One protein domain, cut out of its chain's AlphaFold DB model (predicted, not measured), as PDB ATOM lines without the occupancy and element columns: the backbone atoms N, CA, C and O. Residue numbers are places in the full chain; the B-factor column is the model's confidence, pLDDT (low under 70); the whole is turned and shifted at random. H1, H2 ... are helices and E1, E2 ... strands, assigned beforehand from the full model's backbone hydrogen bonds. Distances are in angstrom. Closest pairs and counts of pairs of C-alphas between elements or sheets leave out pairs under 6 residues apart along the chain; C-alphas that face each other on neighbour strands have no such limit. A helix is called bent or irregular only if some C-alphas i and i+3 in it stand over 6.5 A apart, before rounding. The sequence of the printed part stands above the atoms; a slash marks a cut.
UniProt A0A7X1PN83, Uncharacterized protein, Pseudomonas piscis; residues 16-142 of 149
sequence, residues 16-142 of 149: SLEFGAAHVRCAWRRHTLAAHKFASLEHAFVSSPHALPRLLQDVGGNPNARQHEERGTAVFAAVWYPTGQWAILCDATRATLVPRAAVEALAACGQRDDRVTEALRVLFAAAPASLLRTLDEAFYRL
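What this domain is: This is residues 16 to 142 of the 149 residues of an uncharacterized protein of Pseudomonas piscis (UniProt A0A7X1PN83). What is the main picture? A twisted sheet of five strands makes the middle of three layers, with helix H5 and short H4 over one face and H2 over the other. The long link after H5 passes along the edge strand E5, where residues 133 to 134 pair with it, and ends in H6 beside H1, while H3 lies off the sheet. What is it made of? The printed part has 127 residues with named elements in the order E1 E2 H1 H2 H3 E3 E4 E5 H4 H5 H6, a mixed class; the sheet runs E2 E1 E3 E4 E5, antiparallel throughout. How large is its outline? It is compact, with a radius of gyration of the C-alphas of 13.2 A and spans of 35 by 31 by 27 A.

Where its parts are: Where does the printed part open? E1, residues 18 to 23, starts at C-alpha 18 (48.575, 126.789, -6.657) and is 17.1 A long; E2 is residues 26 to 31. Which elements follow? H1 is residues 41 to 47, irregular, with C-alphas 44 and 47 7.1 A apart; H2 is 52 to 57 and H3 63 to 67. E3, residues 74 to 80, is 17.7 A long, E4 is 86 to 90, and E5, 94 to 99, is 16.7 A long. What closes it? H4 is residues 100 to 104, H5 is 114 to 125, 16.2 A long, and H6, 139 to 142, ends at C-alpha 142 (65.865, 133.785, -17.559).

How they stand to each other: How do the strands pair? Within hydrogen-bond range are N 23 and O 26 in hairpin E1 and E2, 2.7 A, and N 20 and O 78 between E1 and E3, 2.9 A. The meander E3 E4 E5, each strand the antiparallel neighbour of the one before, has N 90 and O 77 at 2.8 A and N 87 and O 98 at 2.8 A. Which helices are on the sheet? H2, height 7.8 A, lies over E3, closest C-alphas Leu 56 and Ala 74, 5.4 A. On the opposite face are H5, height 8.4 A, closest to E2 by C-alphas Ala 27 and Thr 117, 5.7 A, and H4, height 8.0 A, closest to E4 by C-alphas Trp 86 and Arg 100, 4.5 A. What of the others? H1 only grazes the sheet and touches H6, closest C-alphas Phe 45 and Tyr 140, 6.3 A; H3 is not on the sheet. Every O i to N i+4 pair is within range in H2, H3, H4 and H5, and 2 of 3 in H1; H6 is too short for one.

The domain as a whole: How far does it reach? The two C-alphas farthest apart, those of Gln 67 and Ser 130, are 36.6 A apart. Is it continuous and confident? The printed part has no cut, and the link from H5 to H6 is long, with 13 residues. The mean pLDDT of the printed part is 89.4; residues 59 to 61 are under 70.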
ATOM      1  N   SER A  16      46.322 125.632 -13.866       92.44
ATOM      2  CA  SER A  16      46.536 126.795 -12.995       92.44
ATOM      3  C   SER A  16      47.457 126.443 -11.832       92.44
ATOM      4  O   SER A  16      47.342 125.370 -11.238       92.44
ATOM      5  N   LEU A  17      48.326 127.380 -11.464       93.88
ATOM      6  CA  LEU A  17      49.223 127.262 -10.324       93.88
ATOM      7  C   LEU A  17      48.465 127.381  -9.008       93.88
ATOM      8  O   LEU A  17      47.641 128.277  -8.813       93.88
ATOM      9  N   GLU A  18      48.838 126.535  -8.062       93.56
ATOM     10  CA  GLU A  18      48.575 126.789  -6.657       93.56
ATOM     11  C   GLU A  18      49.598 127.755  -6.082       93.56
ATOM     12  O   GLU A  18      50.702 127.930  -6.601       93.56
ATOM     13  N   PHE A  19      49.180 128.412  -5.008       92.31
ATOM     14  CA  PHE A  19      49.920 129.493  -4.396       92.31
ATOM     15  C   PHE A  19      49.843 129.400  -2.875       92.31
ATOM     16  O   PHE A  19      48.795 129.082  -2.302       92.31
ATOM     17  N   GLY A  20      50.955 129.702  -2.216       93.38
ATOM     18  CA  GLY A  20      51.026 129.858  -0.773       93.38
ATOM     19  C   GLY A  20      51.844 131.084  -0.398       93.38
ATOM     20  O   GLY A  20      52.839 131.376  -1.057       93.38
ATOM     21  N   ALA A  21      51.446 131.792   0.656       93.25
ATOM     22  CA  ALA A  21      52.235 132.895   1.196       93.25
ATOM     23  C   ALA A  21      52.273 132.897   2.723       93.25
ATOM     24  O   ALA A  21      51.253 132.704   3.395       93.25
ATOM     25  N   ALA A  22      53.463 133.167   3.248       93.00
ATOM     26  CA  ALA A  22      53.740 133.437   4.647       93.00
ATOM     27  C   ALA A  22      53.910 134.938   4.847       93.00
ATOM     28  O   ALA A  22      54.634 135.592   4.099       93.00
ATOM     29  N   HIS A  23      53.278 135.471   5.880       90.62
ATOM     30  CA  HIS A  23      53.360 136.866   6.290       90.62
ATOM     31  C   HIS A  23      53.793 136.937   7.751       90.62
ATOM     32  O   HIS A  23      53.542 136.011   8.524       90.62
ATOM     33  N   VAL A  24      54.377 138.065   8.159       86.75
ATOM     34  CA  VAL A  24      54.893 138.271   9.527       86.75
ATOM     35  C   VAL A  24      53.856 137.949  10.614       86.75
ATOM     36  O   VAL A  24      54.215 137.460  11.683       86.75
ATOM     37  N   ARG A  25      52.566 138.213  10.367       85.00
ATOM     38  CA  ARG A  25      51.478 137.965  11.331       85.00
ATOM     39  C   ARG A  25      50.546 136.824  10.911       85.00
ATOM     40  O   ARG A  25      49.574 136.549  11.609       85.00
ATOM     41  N   CYS A  26      50.818 136.162   9.785       85.38
ATOM     42  CA  CYS A  26      49.976 135.109   9.218       85.38
ATOM     43  C   CYS A  26      50.847 134.080   8.490       85.38
ATOM     44  O   CYS A  26      51.274 134.310   7.359       85.38
ATOM     45  N   ALA A  27      51.156 132.966   9.148       82.50
ATOM     46  CA  ALA A  27      52.360 132.210   8.827       82.50
ATOM     47  C   ALA A  27      52.288 131.330   7.574       82.50
ATOM     48  O   ALA A  27      53.316 131.166   6.927       82.50
ATOM     49  N   TRP A  28      51.127 130.801   7.173       90.12
ATOM     50  CA  TRP A  28      50.999 130.159   5.858       90.12
ATOM     51  C   TRP A  28      49.555 130.098   5.388       90.12
ATOM     52  O   TRP A  28      48.721 129.391   5.955       90.12
ATOM     53  N   ARG A  29      49.258 130.796   4.295       87.19
ATOM     54  CA  ARG A  29      47.958 130.719   3.626       87.19
ATOM     55  C   ARG A  29      48.117 130.034   2.285       87.19
ATOM     56  O   ARG A  29      48.683 130.616   1.368       87.19
ATOM     57  N   ARG A  30      47.581 128.819   2.173       87.94
ATOM     58  CA  ARG A  30      47.485 128.093   0.906       87.94
ATOM     59  C   ARG A  30      46.184 128.444   0.192       87.94
ATOM     60  O   ARG A  30      45.105 128.390   0.781       87.94
ATOM     61  N   HIS A  31      46.290 128.755  -1.088       83.62
ATOM     62  CA  HIS A  31      45.186 129.132  -1.954       83.62
ATOM     63  C   HIS A  31      44.872 127.981  -2.914       83.62
ATOM     64  O   HIS A  31      45.497 127.824  -3.958       83.62
ATOM     65  N   THR A  32      43.897 127.151  -2.534       75.19
ATOM     66  CA  THR A  32      43.483 125.965  -3.307       75.19
ATOM     67  C   THR A  32      42.236 126.200  -4.163       75.19
ATOM     68  O   THR A  32      41.952 125.418  -5.068       75.19
ATOM     69  N   LEU A  33      41.490 127.280  -3.907       77.69
ATOM     70  CA  LEU A  33      40.300 127.650  -4.677       77.69
ATOM     71  C   LEU A  33      40.698 128.257  -6.023       77.69
ATOM     72  O   LEU A  33      41.594 129.098  -6.068       77.69
ATOM     73  N   ALA A  34      39.990 127.890  -7.094       76.31
ATOM     74  CA  ALA A  34      40.284 128.334  -8.461       76.31
ATOM     75  C   ALA A  34      40.401 129.864  -8.597       76.31
ATOM     76  O   ALA A  34      41.307 130.347  -9.265       76.31
ATOM     77  N   ALA A  35      39.559 130.625  -7.892       78.56
ATOM     78  CA  ALA A  35      39.571 132.092  -7.905       78.56
ATOM     79  C   ALA A  35      40.856 132.727  -7.335       78.56
ATOM     80  O   ALA A  35      41.084 133.918  -7.518       78.56
ATOM     81  N   HIS A  36      41.683 131.958  -6.624       79.38
ATOM     82  CA  HIS A  36      42.921 132.430  -6.002       79.38
ATOM     83  C   HIS A  36      44.185 131.850  -6.659       79.38
ATOM     84  O   HIS A  36      45.286 132.066  -6.154       79.38
ATOM     85  N   LYS A  37      44.027 131.077  -7.737       84.31
ATOM     86  CA  LYS A  37      45.132 130.454  -8.470       84.31
ATOM     87  C   LYS A  37      45.690 131.416  -9.516       84.31
ATOM     88  O   LYS A  37      44.952 132.207 -10.102       84.31
ATOM     89  N   PHE A  38      46.990 131.322  -9.791       92.19
ATOM     90  CA  PHE A  38      47.566 132.007 -10.947       92.19
ATOM     91  C   PHE A  38      47.350 131.158 -12.198       92.19
ATOM     92  O   PHE A  38      47.619 129.963 -12.201       92.19
ATOM     93  N   ALA A  39      46.888 131.783 -13.277       91.69
ATOM     94  CA  ALA A  39      46.661 131.105 -14.554       91.69
ATOM     95  C   ALA A  39      47.933 130.492 -15.179       91.69
ATOM     96  O   ALA A  39      47.831 129.523 -15.921       91.69
ATOM     97  N   SER A  40      49.112 131.055 -14.904       93.56
ATOM     98  CA  SER A  40      50.402 130.628 -15.465       93.56
ATOM     99  C   SER A  40      51.567 131.138 -14.614       93.56
ATOM    100  O   SER A  40      51.368 131.997 -13.743       93.56
ATOM    101  N   LEU A  41      52.789 130.654 -14.869       94.94
ATOM    102  CA  LEU A  41      53.985 131.195 -14.214       94.94
ATOM    103  C   LEU A  41      54.221 132.651 -14.631       94.94
ATOM    104  O   LEU A  41      54.560 133.476 -13.785       94.94
ATOM    105  N   GLU A  42      53.964 133.005 -15.892       94.44
ATOM    106  CA  GLU A  42      54.010 134.400 -16.347       94.44
ATOM    107  C   GLU A  42      53.065 135.282 -15.530       94.44
ATOM    108  O   GLU A  42      53.437 136.373 -15.095       94.44
ATOM    109  N   HIS A  43      51.858 134.787 -15.252       92.94
ATOM    110  CA  HIS A  43      50.900 135.507 -14.430       92.94
ATOM    111  C   HIS A  43      51.402 135.662 -12.988       92.94
ATOM    112  O   HIS A  43      51.323 136.756 -12.431       92.94
ATOM    113  N   ALA A  44      51.996 134.616 -12.409       94.38
ATOM    114  CA  ALA A  44      52.541 134.644 -11.053       94.38
ATOM    115  C   ALA A  44      53.748 135.585 -10.875       94.38
ATOM    116  O   ALA A  44      53.921 136.137  -9.788       94.38
ATOM    117  N   PHE A  45      54.577 135.782 -11.906       94.31
ATOM    118  CA  PHE A  45      55.830 136.542 -11.787       94.31
ATOM    119  C   PHE A  45      55.833 137.901 -12.492       94.31
ATOM    120  O   PHE A  45      56.609 138.765 -12.093       94.31
ATOM    121  N   VAL A  46      54.991 138.110 -13.506       90.75
ATOM    122  CA  VAL A  46      55.072 139.290 -14.382       90.75
ATOM    123  C   VAL A  46      53.752 140.050 -14.437       90.75
ATOM    124  O   VAL A  46      53.697 141.221 -14.064       90.75
ATOM    125  N   SER A  47      52.686 139.411 -14.922       86.62
ATOM    126  CA  SER A  47      51.509 140.146 -15.406       86.62
ATOM    127  C   SER A  47      50.402 140.349 -14.370       86.62
ATOM    128  O   SER A  47      49.552 141.217 -14.566       86.62
ATOM    129  N   SER A  48      50.400 139.609 -13.253       86.62
ATOM    130  CA  SER A  48      49.370 139.789 -12.223       86.62
ATOM    131  C   SER A  48      49.623 141.050 -11.391       86.62
ATOM    132  O   SER A  48      50.747 141.262 -10.924       86.62
ATOM    133  N   PRO A  49      48.582 141.832 -11.045       82.38
ATOM    134  CA  PRO A  49      48.701 142.837  -9.986       82.38
ATOM    135  C   PRO A  49      49.028 142.209  -8.618       82.38
ATOM    136  O   PRO A  49      49.501 142.900  -7.717       82.38
ATOM    137  N   HIS A  50      48.811 140.898  -8.465       85.50
ATOM    138  CA  HIS A  50      49.144 140.122  -7.272       85.50
ATOM    139  C   HIS A  50      50.432 139.302  -7.416       85.50
ATOM    140  O   HIS A  50      50.664 138.413  -6.597       85.50
ATOM    141  N   ALA A  51      51.247 139.572  -8.442       89.75
ATOM    142  CA  ALA A  51      52.463 138.815  -8.722       89.75
ATOM    143  C   ALA A  51      53.401 138.750  -7.504       89.75
ATOM    144  O   ALA A  51      53.475 139.685  -6.698       89.75
ATOM    145  N   LEU A  52      54.142 137.647  -7.392       92.12
ATOM    146  CA  LEU A  52      55.020 137.348  -6.261       92.12
ATOM    147  C   LEU A  52      56.055 138.453  -5.994       92.12
ATOM    148  O   LEU A  52      56.152 138.859  -4.836       92.12
ATOM    149  N   PRO A  53      56.773 139.000  -7.000       91.50
ATOM    150  CA  PRO A  53      57.698 140.107  -6.758       91.50
ATOM    151  C   PRO A  53      57.006 141.309  -6.106       91.50
ATOM    152  O   PRO A  53      57.469 141.799  -5.084       91.50
ATOM    153  N   ARG A  54      55.824 141.710  -6.599       88.38
ATOM    154  CA  ARG A  54      55.041 142.806  -5.997       88.38
ATOM    155  C   ARG A  54      54.609 142.483  -4.570       88.38
ATOM    156  O   ARG A  54      54.657 143.352  -3.714       88.38
ATOM    157  N   LEU A  55      54.181 141.245  -4.311       89.00
ATOM    158  CA  LEU A  55      53.789 140.800  -2.971       89.00
ATOM    159  C   LEU A  55      54.948 140.867  -1.965       89.00
ATOM    160  O   LEU A  55      54.728 141.243  -0.816       89.00
ATOM    161  N   LEU A  56      56.149 140.462  -2.384       91.12
ATOM    162  CA  LEU A  56      57.304 140.272  -1.503       91.12
ATOM    163  C   LEU A  56      58.194 141.519  -1.381       91.12
ATOM    164  O   LEU A  56      58.841 141.695  -0.353       91.12
ATOM    165  N   GLN A  57      58.249 142.368  -2.410       88.81
ATOM    166  CA  GLN A  57      59.189 143.499  -2.496       88.81
ATOM    167  C   GLN A  57      58.524 144.862  -2.294       88.81
ATOM    168  O   GLN A  57      59.197 145.806  -1.887       88.81
ATOM    169  N   ASP A  58      57.219 144.980  -2.554       81.12
ATOM    170  CA  ASP A  58      56.500 146.253  -2.506       81.12
ATOM    171  C   ASP A  58      55.248 146.132  -1.622       81.12
ATOM    172  O   ASP A  58      54.139 145.831  -2.079       81.12
ATOM    173  N   VAL A  59      55.440 146.373  -0.318       63.28
ATOM    174  CA  VAL A  59      54.380 146.425   0.706       63.28
ATOM    175  C   VAL A  59      53.539 147.680   0.474       63.28
ATOM    176  O   VAL A  59      53.687 148.706   1.129       63.28
ATOM    177  N   GLY A  60      52.692 147.607  -0.544       59.53
ATOM    178  CA  GLY A  60      51.985 148.747  -1.099       59.53
ATOM    179  C   GLY A  60      51.694 148.557  -2.583       59.53
ATOM    180  O   GLY A  60      50.647 148.984  -3.036       59.53
ATOM    181  N   GLY A  61      52.528 147.867  -3.350       64.94
ATOM    182  CA  GLY A  61      52.277 147.566  -4.765       64.94
ATOM    183  C   GLY A  61      51.255 146.456  -5.006       64.94
ATOM    184  O   GLY A  61      50.650 146.402  -6.076       64.94
ATOM    185  N   ASN A  62      51.037 145.580  -4.020       73.56
ATOM    186  CA  ASN A  62      50.063 144.494  -4.105       73.56
ATOM    187  C   ASN A  62      48.691 144.921  -3.532       73.56
ATOM    188  O   ASN A  62      48.596 145.197  -2.330       73.56
ATOM    189  N   PRO A  63      47.601 144.919  -4.329       75.44
ATOM    190  CA  PRO A  63      46.281 145.330  -3.843       75.44
ATOM    191  C   PRO A  63      45.748 144.475  -2.682       75.44
ATOM    192  O   PRO A  63      45.067 144.994  -1.804       75.44
ATOM    193  N   ASN A  64      46.087 143.181  -2.639       74.19
ATOM    194  CA  ASN A  64      45.668 142.266  -1.570       74.19
ATOM    195  C   ASN A  64      46.405 142.591  -0.260       74.19
ATOM    196  O   ASN A  64      45.793 142.589   0.800       74.19
ATOM    197  N   ALA A  65      47.691 142.957  -0.333       73.00
ATOM    198  CA  ALA A  65      48.439 143.406   0.842       73.00
ATOM    199  C   ALA A  65      47.860 144.709   1.424       73.00
ATOM    200  O   ALA A  65      47.729 144.815   2.639       73.00
ATOM    201  N   ARG A  66      47.431 145.654   0.570       77.25
ATOM    202  CA  ARG A  66      46.739 146.886   1.007       77.25
ATOM    203  C   ARG A  66      45.405 146.611   1.702       77.25
ATOM    204  O   ARG A  66      45.048 147.303   2.640       77.25
ATOM    205  N   GLN A  67      44.645 145.629   1.221       81.31
ATOM    206  CA  GLN A  67      43.340 145.282   1.795       81.31
ATOM    207  C   GLN A  67      43.447 144.462   3.085       81.31
ATOM    208  O   GLN A  67      42.448 144.297   3.780       81.31
ATOM    209  N   HIS A  68      44.637 143.936   3.387       82.19
ATOM    210  CA  HIS A  68      44.856 142.997   4.478       82.19
ATOM    211  C   HIS A  68      46.095 143.332   5.318       82.19
ATOM    212  O   HIS A  68      46.955 142.476   5.568       82.19
ATOM    213  N   GLU A  69      46.187 144.586   5.765       81.00
ATOM    214  CA  GLU A  69      47.286 145.082   6.603       81.00
ATOM    215  C   GLU A  69      47.466 144.269   7.897       81.00
ATOM    216  O   GLU A  69      48.577 144.171   8.430       81.00
ATOM    217  N   GLU A  70      46.408 143.612   8.389       83.25
ATOM    218  CA  GLU A  70      46.457 142.761   9.579       83.25
ATOM    219  C   GLU A  70      47.451 141.600   9.443       83.25
ATOM    220  O   GLU A  70      48.011 141.151  10.445       83.25
ATOM    221  N   ARG A  71      47.719 141.138   8.213       84.06
ATOM    222  CA  ARG A  71      48.653 140.035   7.925       84.06
ATOM    223  C   ARG A  71      50.115 140.468   8.043       84.06
ATOM    224  O   ARG A  71      50.985 139.629   8.295       84.06
ATOM    225  N   GLY A  72      50.381 141.766   7.902       84.62
ATOM    226  CA  GLY A  72      51.723 142.315   7.746       84.62
ATOM    227  C   GLY A  72      52.374 141.931   6.412       84.62
ATOM    228  O   GLY A  72      51.748 141.346   5.530       84.62
ATOM    229  N   THR A  73      53.655 142.264   6.275       87.00
ATOM    230  CA  THR A  73      54.460 141.991   5.077       87.00
ATOM    231  C   THR A  73      54.581 140.496   4.794       87.00
ATOM    232  O   THR A  73      54.803 139.702   5.715       87.00
ATOM    233  N   ALA A  74      54.466 140.111   3.522       91.00
ATOM    234  CA  ALA A  74      54.794 138.764   3.074       91.00
ATOM    235  C   ALA A  74      56.310 138.537   3.164       91.00
ATOM    236  O   ALA A  74      57.095 139.361   2.710       91.00
ATOM    237  N   VAL A  75      56.716 137.419   3.761       93.25
ATOM    238  CA  VAL A  75      58.126 137.046   3.953       93.25
ATOM    239  C   VAL A  75      58.557 135.931   3.010       93.25
ATOM    240  O   VAL A  75      59.688 135.936   2.537       93.25
ATOM    241  N   PHE A  76      57.644 135.009   2.702       95.62
ATOM    242  CA  PHE A  76      57.857 133.953   1.723       95.62
ATOM    243  C   PHE A  76      56.601 133.752   0.890       95.62
ATOM    244  O   PHE A  76      55.482 133.877   1.392       95.62
ATOM    245  N   ALA A  77      56.783 133.366  -0.365       95.50
ATOM    246  CA  ALA A  77      55.700 132.892  -1.207       95.50
ATOM    247  C   ALA A  77      56.158 131.709  -2.051       95.50
ATOM    248  O   ALA A  77      57.323 131.635  -2.434       95.50
ATOM    249  N   ALA A  78      55.247 130.794  -2.358       97.06
ATOM    250  CA  ALA A  78      55.521 129.692  -3.259       97.06
ATOM    251  C   ALA A  78      54.425 129.517  -4.300       97.06
ATOM    252  O   ALA A  78      53.251 129.765  -4.023       97.06
ATOM    253  N   VAL A  79      54.825 129.040  -5.477       96.62
ATOM    254  CA  VAL A  79      53.918 128.600  -6.541       96.62
ATOM    255  C   VAL A  79      54.327 127.237  -7.078       96.62
ATOM    256  O   VAL A  79      55.514 126.908  -7.138       96.62
ATOM    257  N   TRP A  80      53.340 126.436  -7.461       95.75
ATOM    258  CA  TRP A  80      53.547 125.114  -8.047       95.75
ATOM    259  C   TRP A  80      52.352 124.701  -8.896       95.75
ATOM    260  O   TRP A  80      51.226 125.139  -8.665       95.75
ATOM    261  N   TYR A  81      52.592 123.819  -9.860       93.94
ATOM    262  CA  TYR A  81      51.510 123.113 -10.536       93.94
ATOM    263  C   TYR A  81      51.053 121.921  -9.684       93.94
ATOM    264  O   TYR A  81      51.915 121.197  -9.173       93.94
ATOM    265  N   PRO A  82      49.737 121.684  -9.531       91.25
ATOM    266  CA  PRO A  82      49.204 120.501  -8.852       91.25
ATOM    267  C   PRO A  82      49.814 119.172  -9.313       91.25
ATOM    268  O   PRO A  82      50.044 118.290  -8.484       91.25
ATOM    269  N   THR A  83      50.100 119.024 -10.608       91.00
ATOM    270  CA  THR A  83      50.710 117.811 -11.181       91.00
ATOM    271  C   THR A  83      52.244 117.796 -11.119       91.00
ATOM    272  O   THR A  83      52.872 116.762 -11.361       91.00
ATOM    273  N   GLY A  84      52.870 118.921 -10.762       91.19
ATOM    274  CA  GLY A  84      54.319 119.081 -10.707       91.19
ATOM    275  C   GLY A  84      54.984 118.372  -9.521       91.19
ATOM    276  O   GLY A  84      54.365 118.036  -8.513       91.19
ATOM    277  N   GLN A  85      56.298 118.156  -9.614       94.06
ATOM    278  CA  GLN A  85      57.103 117.611  -8.503       94.06
ATOM    279  C   GLN A  85      57.854 118.691  -7.712       94.06
ATOM    280  O   GLN A  85      58.362 118.427  -6.620       94.06
ATOM    281  N   TRP A  86      57.913 119.907  -8.247       95.19
ATOM    282  CA  TRP A  86      58.634 121.044  -7.689       95.19
ATOM    283  C   TRP A  86      57.666 122.157  -7.279       95.19
ATOM    284  O   TRP A  86      56.552 122.252  -7.789       95.19
ATOM    285  N   ALA A  87      58.130 123.017  -6.381       97.00
ATOM    286  CA  ALA A  87      57.573 124.335  -6.123       97.00
ATOM    287  C   ALA A  87      58.691 125.376  -6.234       97.00
ATOM    288  O   ALA A  87      59.836 125.100  -5.866       97.00
ATOM    289  N   ILE A  88      58.358 126.563  -6.738       98.00
ATOM    290  CA  ILE A  88      59.250 127.721  -6.672       98.00
ATOM    291  C   ILE A  88      58.947 128.424  -5.358       98.00
ATOM    292  O   ILE A  88      57.853 128.961  -5.206       98.00
ATOM    293  N   LEU A  89      59.894 128.412  -4.424       98.06
ATOM    294  CA  LEU A  89      59.816 129.136  -3.158       98.06
ATOM    295  C   LEU A  89      60.638 130.422  -3.270       98.06
ATOM    296  O   LEU A  89      61.780 130.385  -3.719       98.06
ATOM    297  N   CYS A  90      60.058 131.543  -2.863       97.94
ATOM    298  CA  CYS A  90      60.628 132.877  -2.997       97.94
ATOM    299  C   CYS A  90      60.662 133.600  -1.652       97.94
ATOM    300  O   CYS A  90      59.697 133.516  -0.891       97.94
ATOM    301  N   ASP A  91      61.728 134.363  -1.423       96.25
ATOM    302  CA  ASP A  91      61.749 135.500  -0.501       96.25
ATOM    303  C   ASP A  91      61.784 136.818  -1.300       96.25
ATOM    304  O   ASP A  91      61.663 136.821  -2.525       96.25
ATOM    305  N   ALA A  92      61.948 137.955  -0.621       94.75
ATOM    306  CA  ALA A  92      61.986 139.268  -1.267       94.75
ATOM    307  C   ALA A  92      63.150 139.472  -2.258       94.75
ATOM    308  O   ALA A  92      63.145 140.437  -3.008       94.75
ATOM    309  N   THR A  93      64.161 138.610  -2.282       96.00
ATOM    310  CA  THR A  93      65.391 138.808  -3.068       96.00
ATOM    311  C   THR A  93      65.716 137.650  -3.996       96.00
ATOM    312  O   THR A  93      66.423 137.829  -4.989       96.00
ATOM    313  N   ARG A  94      65.249 136.447  -3.673       97.69
ATOM    314  CA  ARG A  94      65.677 135.212  -4.312       97.69
ATOM    315  C   ARG A  94      64.526 134.230  -4.451       97.69
ATOM    316  O   ARG A  94      63.592 134.200  -3.655       97.69
ATOM    317  N   ALA A  95      64.665 133.367  -5.443       98.00
ATOM    318  CA  ALA A  95      63.831 132.205  -5.671       98.00
ATOM    319  C   ALA A  95      64.685 130.935  -5.653       98.00
ATOM    320  O   ALA A  95      65.868 130.950  -6.006       98.00
ATOM    321  N   THR A  96      64.073 129.824  -5.266       97.88
ATOM    322  CA  THR A  96      64.690 128.501  -5.279       97.88
ATOM    323  C   THR A  96      63.672 127.417  -5.599       97.88
ATOM    324  O   THR A  96      62.464 127.654  -5.542       97.88
ATOM    325  N   LEU A  97      64.155 126.218  -5.924       97.31
ATOM    326  CA  LEU A  97      63.307 125.047  -6.126       97.31
ATOM    327  C   LEU A  97      63.324 124.148  -4.903       97.31
ATOM    328  O   LEU A  97      64.381 123.781  -4.390       97.31
ATOM    329  N   VAL A  98      62.130 123.752  -4.483       96.56
ATOM    330  CA  VAL A  98      61.900 122.828  -3.372       96.56
ATOM    331  C   VAL A  98      60.932 121.734  -3.818       96.56
ATOM    332  O   VAL A  98      60.189 121.930  -4.784       96.56
ATOM    333  N   PRO A  99      60.909 120.559  -3.167       95.56
ATOM    334  CA  PRO A  99      59.916 119.543  -3.488       95.56
ATOM    335  C   PRO A  99      58.508 120.091  -3.236       95.56
ATOM    336  O   PRO A  99      58.256 120.640  -2.165       95.56
ATOM    337  N   ARG A 100      57.572 119.896  -4.174       94.81
ATOM    338  CA  ARG A 100      56.169 120.323  -3.999       94.81
ATOM    339  C   ARG A 100      55.583 119.797  -2.685       94.81
ATOM    340  O   ARG A 100      54.994 120.549  -1.915       94.81
ATOM    341  N   ALA A 101      55.829 118.522  -2.386       93.94
ATOM    342  CA  ALA A 101      55.349 117.887  -1.164       93.94
ATOM    343  C   ALA A 101      55.828 118.598   0.117       93.94
ATOM    344  O   ALA A 101      55.122 118.577   1.119       93.94
ATOM    345  N   ALA A 102      56.996 119.255   0.098       94.06
ATOM    346  CA  ALA A 102      57.512 119.976   1.260       94.06
ATOM    347  C   ALA A 102      56.690 121.237   1.568       94.06
ATOM    348  O   ALA A 102      56.431 121.517   2.735       94.06
ATOM    349  N   VAL A 103      56.235 121.969   0.542       93.06
ATOM    350  CA  VAL A 103      55.360 123.140   0.737       93.06
ATOM    351  C   VAL A 103      53.906 122.739   0.984       93.06
ATOM    352  O   VAL A 103      53.207 123.407   1.742       93.06
ATOM    353  N   GLU A 104      53.449 121.628   0.402       91.38
ATOM    354  CA  GLU A 104      52.103 121.090   0.643       91.38
ATOM    355  C   GLU A 104      51.934 120.513   2.054       91.38
ATOM    356  O   GLU A 104      50.826 120.560   2.588       91.38
ATOM    357  N   ALA A 105      53.010 119.994   2.657       91.31
ATOM    358  CA  ALA A 105      53.009 119.455   4.017       91.31
ATOM    359  C   ALA A 105      52.905 120.535   5.106       91.31
ATOM    360  O   ALA A 105      52.567 120.219   6.249       91.31
ATOM    361  N   LEU A 106      53.181 121.802   4.780       90.00
ATOM    362  CA  LEU A 106      53.021 122.903   5.725       90.00
ATOM    363  C   LEU A 106      51.536 123.127   6.012       90.00
ATOM    364  O   LEU A 106      50.740 123.410   5.111       90.00
ATOM    365  N   ALA A 107      51.167 123.032   7.287       81.62
ATOM    366  CA  ALA A 107      49.808 123.294   7.723       81.62
ATOM    367  C   ALA A 107      49.424 124.744   7.396       81.62
ATOM    368  O   ALA A 107      50.101 125.693   7.798       81.62
ATOM    369  N   ALA A 108      48.318 124.918   6.670       81.12
ATOM    370  CA  ALA A 108      47.757 126.241   6.453       81.12
ATOM    371  C   ALA A 108      47.292 126.806   7.803       81.12
ATOM    372  O   ALA A 108      46.394 126.258   8.443       81.12
ATOM    373  N   CYS A 109      47.898 127.909   8.223       77.94
ATOM    374  CA  CYS A 109      47.571 128.621   9.446       77.94
ATOM    375  C   CYS A 109      47.294 130.085   9.090       77.94
ATOM    376  O   CYS A 109      48.164 130.849   8.673       77.94
ATOM    377  N   GLY A 110      46.028 130.482   9.237       75.50
ATOM    378  CA  GLY A 110      45.574 131.858   9.011       75.50
ATOM    379  C   GLY A 110      45.974 132.832  10.125       75.50
ATOM    380  O   GLY A 110      45.539 133.978  10.109       75.50
ATOM    381  N   GLN A 111      46.779 132.379  11.084       84.31
ATOM    382  CA  GLN A 111      47.258 133.125  12.244       84.31
ATOM    383  C   GLN A 111      48.788 133.093  12.279       84.31
ATOM    384  O   GLN A 111      49.430 132.405  11.480       84.31
ATOM    385  N   ARG A 112      49.389 133.854  13.193       83.56
ATOM    386  CA  ARG A 112      50.831 133.809  13.420       83.56
ATOM    387  C   ARG A 112      51.229 132.430  13.954       83.56
ATOM    388  O   ARG A 112      50.734 132.002  14.990       83.56
ATOM    389  N   ASP A 113      52.160 131.790  13.262       86.81
ATOM    390  CA  ASP A 113      52.849 130.580  13.700       86.81
ATOM    391  C   ASP A 113      54.313 130.654  13.251       86.81
ATOM    392  O   ASP A 113      54.674 130.370  12.103       86.81
ATOM    393  N   ASP A 114      55.176 131.066  14.174       87.25
ATOM    394  CA  ASP A 114      56.594 131.275  13.889       87.25
ATOM    395  C   ASP A 114      57.287 129.964  13.473       87.25
ATOM    396  O   ASP A 114      58.268 130.002  12.734       87.25
ATOM    397  N   ARG A 115      56.745 128.793  13.852       90.12
ATOM    398  CA  ARG A 115      57.306 127.485  13.475       90.12
ATOM    399  C   ARG A 115      57.166 127.223  11.983       90.12
ATOM    400  O   ARG A 115      58.068 126.654  11.379       90.12
ATOM    401  N   VAL A 116      56.057 127.647  11.379       90.44
ATOM    402  CA  VAL A 116      55.821 127.476   9.939       90.44
ATOM    403  C   VAL A 116      56.704 128.422   9.129       90.44
ATOM    404  O   VAL A 116      57.292 128.015   8.126       90.44
ATOM    405  N   THR A 117      56.866 129.663   9.592       90.12
ATOM    406  CA  THR A 117      57.789 130.613   8.950       90.12
ATOM    407  C   THR A 117      59.241 130.144   9.070       90.12
ATOM    408  O   THR A 117      59.995 130.238   8.102       90.12
ATOM    409  N   GLU A 118      59.628 129.577  10.214       92.50
ATOM    410  CA  GLU A 118      60.954 128.983  10.390       92.50
ATOM    411  C   GLU A 118      61.142 127.736   9.514       92.50
ATOM    412  O   GLU A 118      62.180 127.587   8.878       92.50
ATOM    413  N   ALA A 119      60.126 126.879   9.377       93.69
ATOM    414  CA  ALA A 119      60.184 125.730   8.473       93.69
ATOM    415  C   ALA A 119      60.402 126.154   7.009       93.69
ATOM    416  O   ALA A 119      61.221 125.553   6.312       93.69
ATOM    417  N   LEU A 120      59.731 127.218   6.551       94.69
ATOM    418  CA  LEU A 120      59.958 127.807   5.225       94.69
ATOM    419  C   LEU A 120      61.375 128.364   5.081       94.69
ATOM    420  O   LEU A 120      62.015 128.148   4.053       94.69
ATOM    421  N   ARG A 121      61.885 129.037   6.115       95.25
ATOM    422  CA  ARG A 121      63.251 129.570   6.135       95.25
ATOM    423  C   ARG A 121      64.294 128.460   6.047       95.25
ATOM    424  O   ARG A 121      65.211 128.564   5.237       95.25
ATOM    425  N   VAL A 122      64.140 127.394   6.830       95.69
ATOM    426  CA  VAL A 122      65.016 126.215   6.787       95.69
ATOM    427  C   VAL A 122      64.948 125.555   5.414       95.69
ATOM    428  O   VAL A 122      65.987 125.255   4.830       95.69
ATOM    429  N   LEU A 123      63.742 125.381   4.862       95.38
ATOM    430  CA  LEU A 123      63.549 124.802   3.535       95.38
ATOM    431  C   LEU A 123      64.241 125.635   2.444       95.38
ATOM    432  O   LEU A 123      64.883 125.075   1.556       95.38
ATOM    433  N   PHE A 124      64.150 126.961   2.532       96.50
ATOM    434  CA  PHE A 124      64.813 127.879   1.611       96.50
ATOM    435  C   PHE A 124      66.340 127.833   1.746       96.50
ATOM    436  O   PHE A 124      67.048 127.727   0.747       96.50
ATOM    437  N   ALA A 125      66.853 127.870   2.979       95.94
ATOM    438  CA  ALA A 125      68.286 127.864   3.270       95.94
ATOM    439  C   ALA A 125      68.966 126.524   2.943       95.94
ATOM    440  O   ALA A 125      70.148 126.500   2.611       95.94
ATOM    441  N   ALA A 126      68.226 125.415   3.015       94.25
ATOM    442  CA  ALA A 126      68.718 124.089   2.653       94.25
ATOM    443  C   ALA A 126      68.847 123.885   1.133       94.25
ATOM    444  O   ALA A 126      69.432 122.889   0.697       94.25
ATOM    445  N   ALA A 127      68.298 124.788   0.315       92.00
ATOM    446  CA  ALA A 127      68.375 124.652  -1.126       92.00
ATOM    447  C   ALA A 127      69.823 124.834  -1.629       92.00
ATOM    448  O   ALA A 127      70.488 125.808  -1.263       92.00
ATOM    449  N   PRO A 128      70.324 123.943  -2.505       93.56
ATOM    450  CA  PRO A 128      71.647 124.088  -3.099       93.56
ATOM    451  C   PRO A 128      71.816 125.433  -3.811       93.56
ATOM    452  O   PRO A 128      70.910 125.896  -4.505       93.56
ATOM    453  N   ALA A 129      73.018 126.012  -3.739       93.62
ATOM    454  CA  ALA A 129      73.332 127.278  -4.408       93.62
ATOM    455  C   ALA A 129      73.055 127.245  -5.925       93.62
ATOM    456  O   ALA A 129      72.678 128.258  -6.508       93.62
ATOM    457  N   SER A 130      73.162 126.072  -6.559       94.50
ATOM    458  CA  SER A 130      72.837 125.865  -7.976       94.50
ATOM    459  C   SER A 130      71.356 126.070  -8.319       94.50
ATOM    460  O   SER A 130      71.036 126.293  -9.490       94.50
ATOM    461  N   LEU A 131      70.455 126.028  -7.331       96.00
ATOM    462  CA  LEU A 131      69.021 126.278  -7.491       96.00
ATOM    463  C   LEU A 131      68.616 127.708  -7.123       96.00
ATOM    464  O   LEU A 131      67.530 128.128  -7.509       96.00
ATOM    465  N   LEU A 132      69.479 128.472  -6.453       97.12
ATOM    466  CA  LEU A 132      69.188 129.859  -6.106       97.12
ATOM    467  C   LEU A 132      69.230 130.752  -7.349       97.12
ATOM    468  O   LEU A 132      70.146 130.668  -8.171       97.12
ATOM    469  N   ARG A 133      68.234 131.624  -7.480       97.31
ATOM    470  CA  ARG A 133      68.128 132.651  -8.520       97.31
ATOM    471  C   ARG A 133      67.733 133.974  -7.885       97.31
ATOM    472  O   ARG A 133      67.009 133.976  -6.895       97.31
ATOM    473  N   THR A 134      68.190 135.085  -8.447       96.81
ATOM    474  CA  THR A 134      67.706 136.417  -8.064       96.81
ATOM    475  C   THR A 134      66.241 136.561  -8.462       96.81
ATOM    476  O   THR A 134      65.867 136.159  -9.563       96.81
ATOM    477  N   LEU A 135      65.416 137.113  -7.571       95.88
ATOM    478  CA  LEU A 135      64.030 137.465  -7.863       95.88
ATOM    479  C   LEU A 135      63.973 138.931  -8.307       95.88
ATOM    480  O   LEU A 135      63.865 139.836  -7.486       95.88
ATOM    481  N   ASP A 136      64.069 139.157  -9.611       92.50
ATOM    482  CA  ASP A 136      63.968 140.472 -10.247       92.50
ATOM    483  C   ASP A 136      63.035 140.420 -11.473       92.50
ATOM    484  O   ASP A 136      62.429 139.390 -11.775       92.50
ATOM    485  N   GLU A 137      62.920 141.532 -12.201       88.06
ATOM    486  CA  GLU A 137      62.086 141.631 -13.407       88.06
ATOM    487  C   GLU A 137      62.508 140.655 -14.523       88.06
ATOM    488  O   GLU A 137      61.700 140.287 -15.379       88.06
ATOM    489  N   ALA A 138      63.767 140.209 -14.529       92.75
ATOM    490  CA  ALA A 138      64.288 139.270 -15.513       92.75
ATOM    491  C   ALA A 138      64.101 137.802 -15.098       92.75
ATOM    492  O   ALA A 138      64.243 136.924 -15.958       92.75
ATOM    493  N   PHE A 139      63.753 137.526 -13.832       95.12
ATOM    494  CA  PHE A 139      63.641 136.180 -13.268       95.12
ATOM    495  C   PHE A 139      62.841 135.233 -14.164       95.12
ATOM    496  O   PHE A 139      63.343 134.165 -14.519       95.12
ATOM    497  N   TYR A 140      61.632 135.641 -14.569       94.69
ATOM    498  CA  TYR A 140      60.755 134.812 -15.395       94.69
ATOM    499  C   TYR A 140      61.427 134.433 -16.717       94.69
ATOM    500  O   TYR A 140      61.583 133.256 -17.031       94.69
ATOM    501  N   ARG A 141      61.912 135.434 -17.459       93.44
ATOM    502  CA  ARG A 141      62.524 135.246 -18.781       93.44
ATOM    503  C   ARG A 141      63.782 134.374 -18.733       93.44
ATOM    504  O   ARG A 141      64.045 133.655 -19.690       93.44
ATOM    505  N   LEU A 142      64.577 134.479 -17.667       93.12
ATOM    506  CA  LEU A 142      65.865 133.785 -17.559       93.12
ATOM    507  C   LEU A 142      65.748 132.349 -17.040       93.12
ATOM    508  O   LEU A 142      66.633 131.544 -17.318       93.12
TER     509      LEU A 142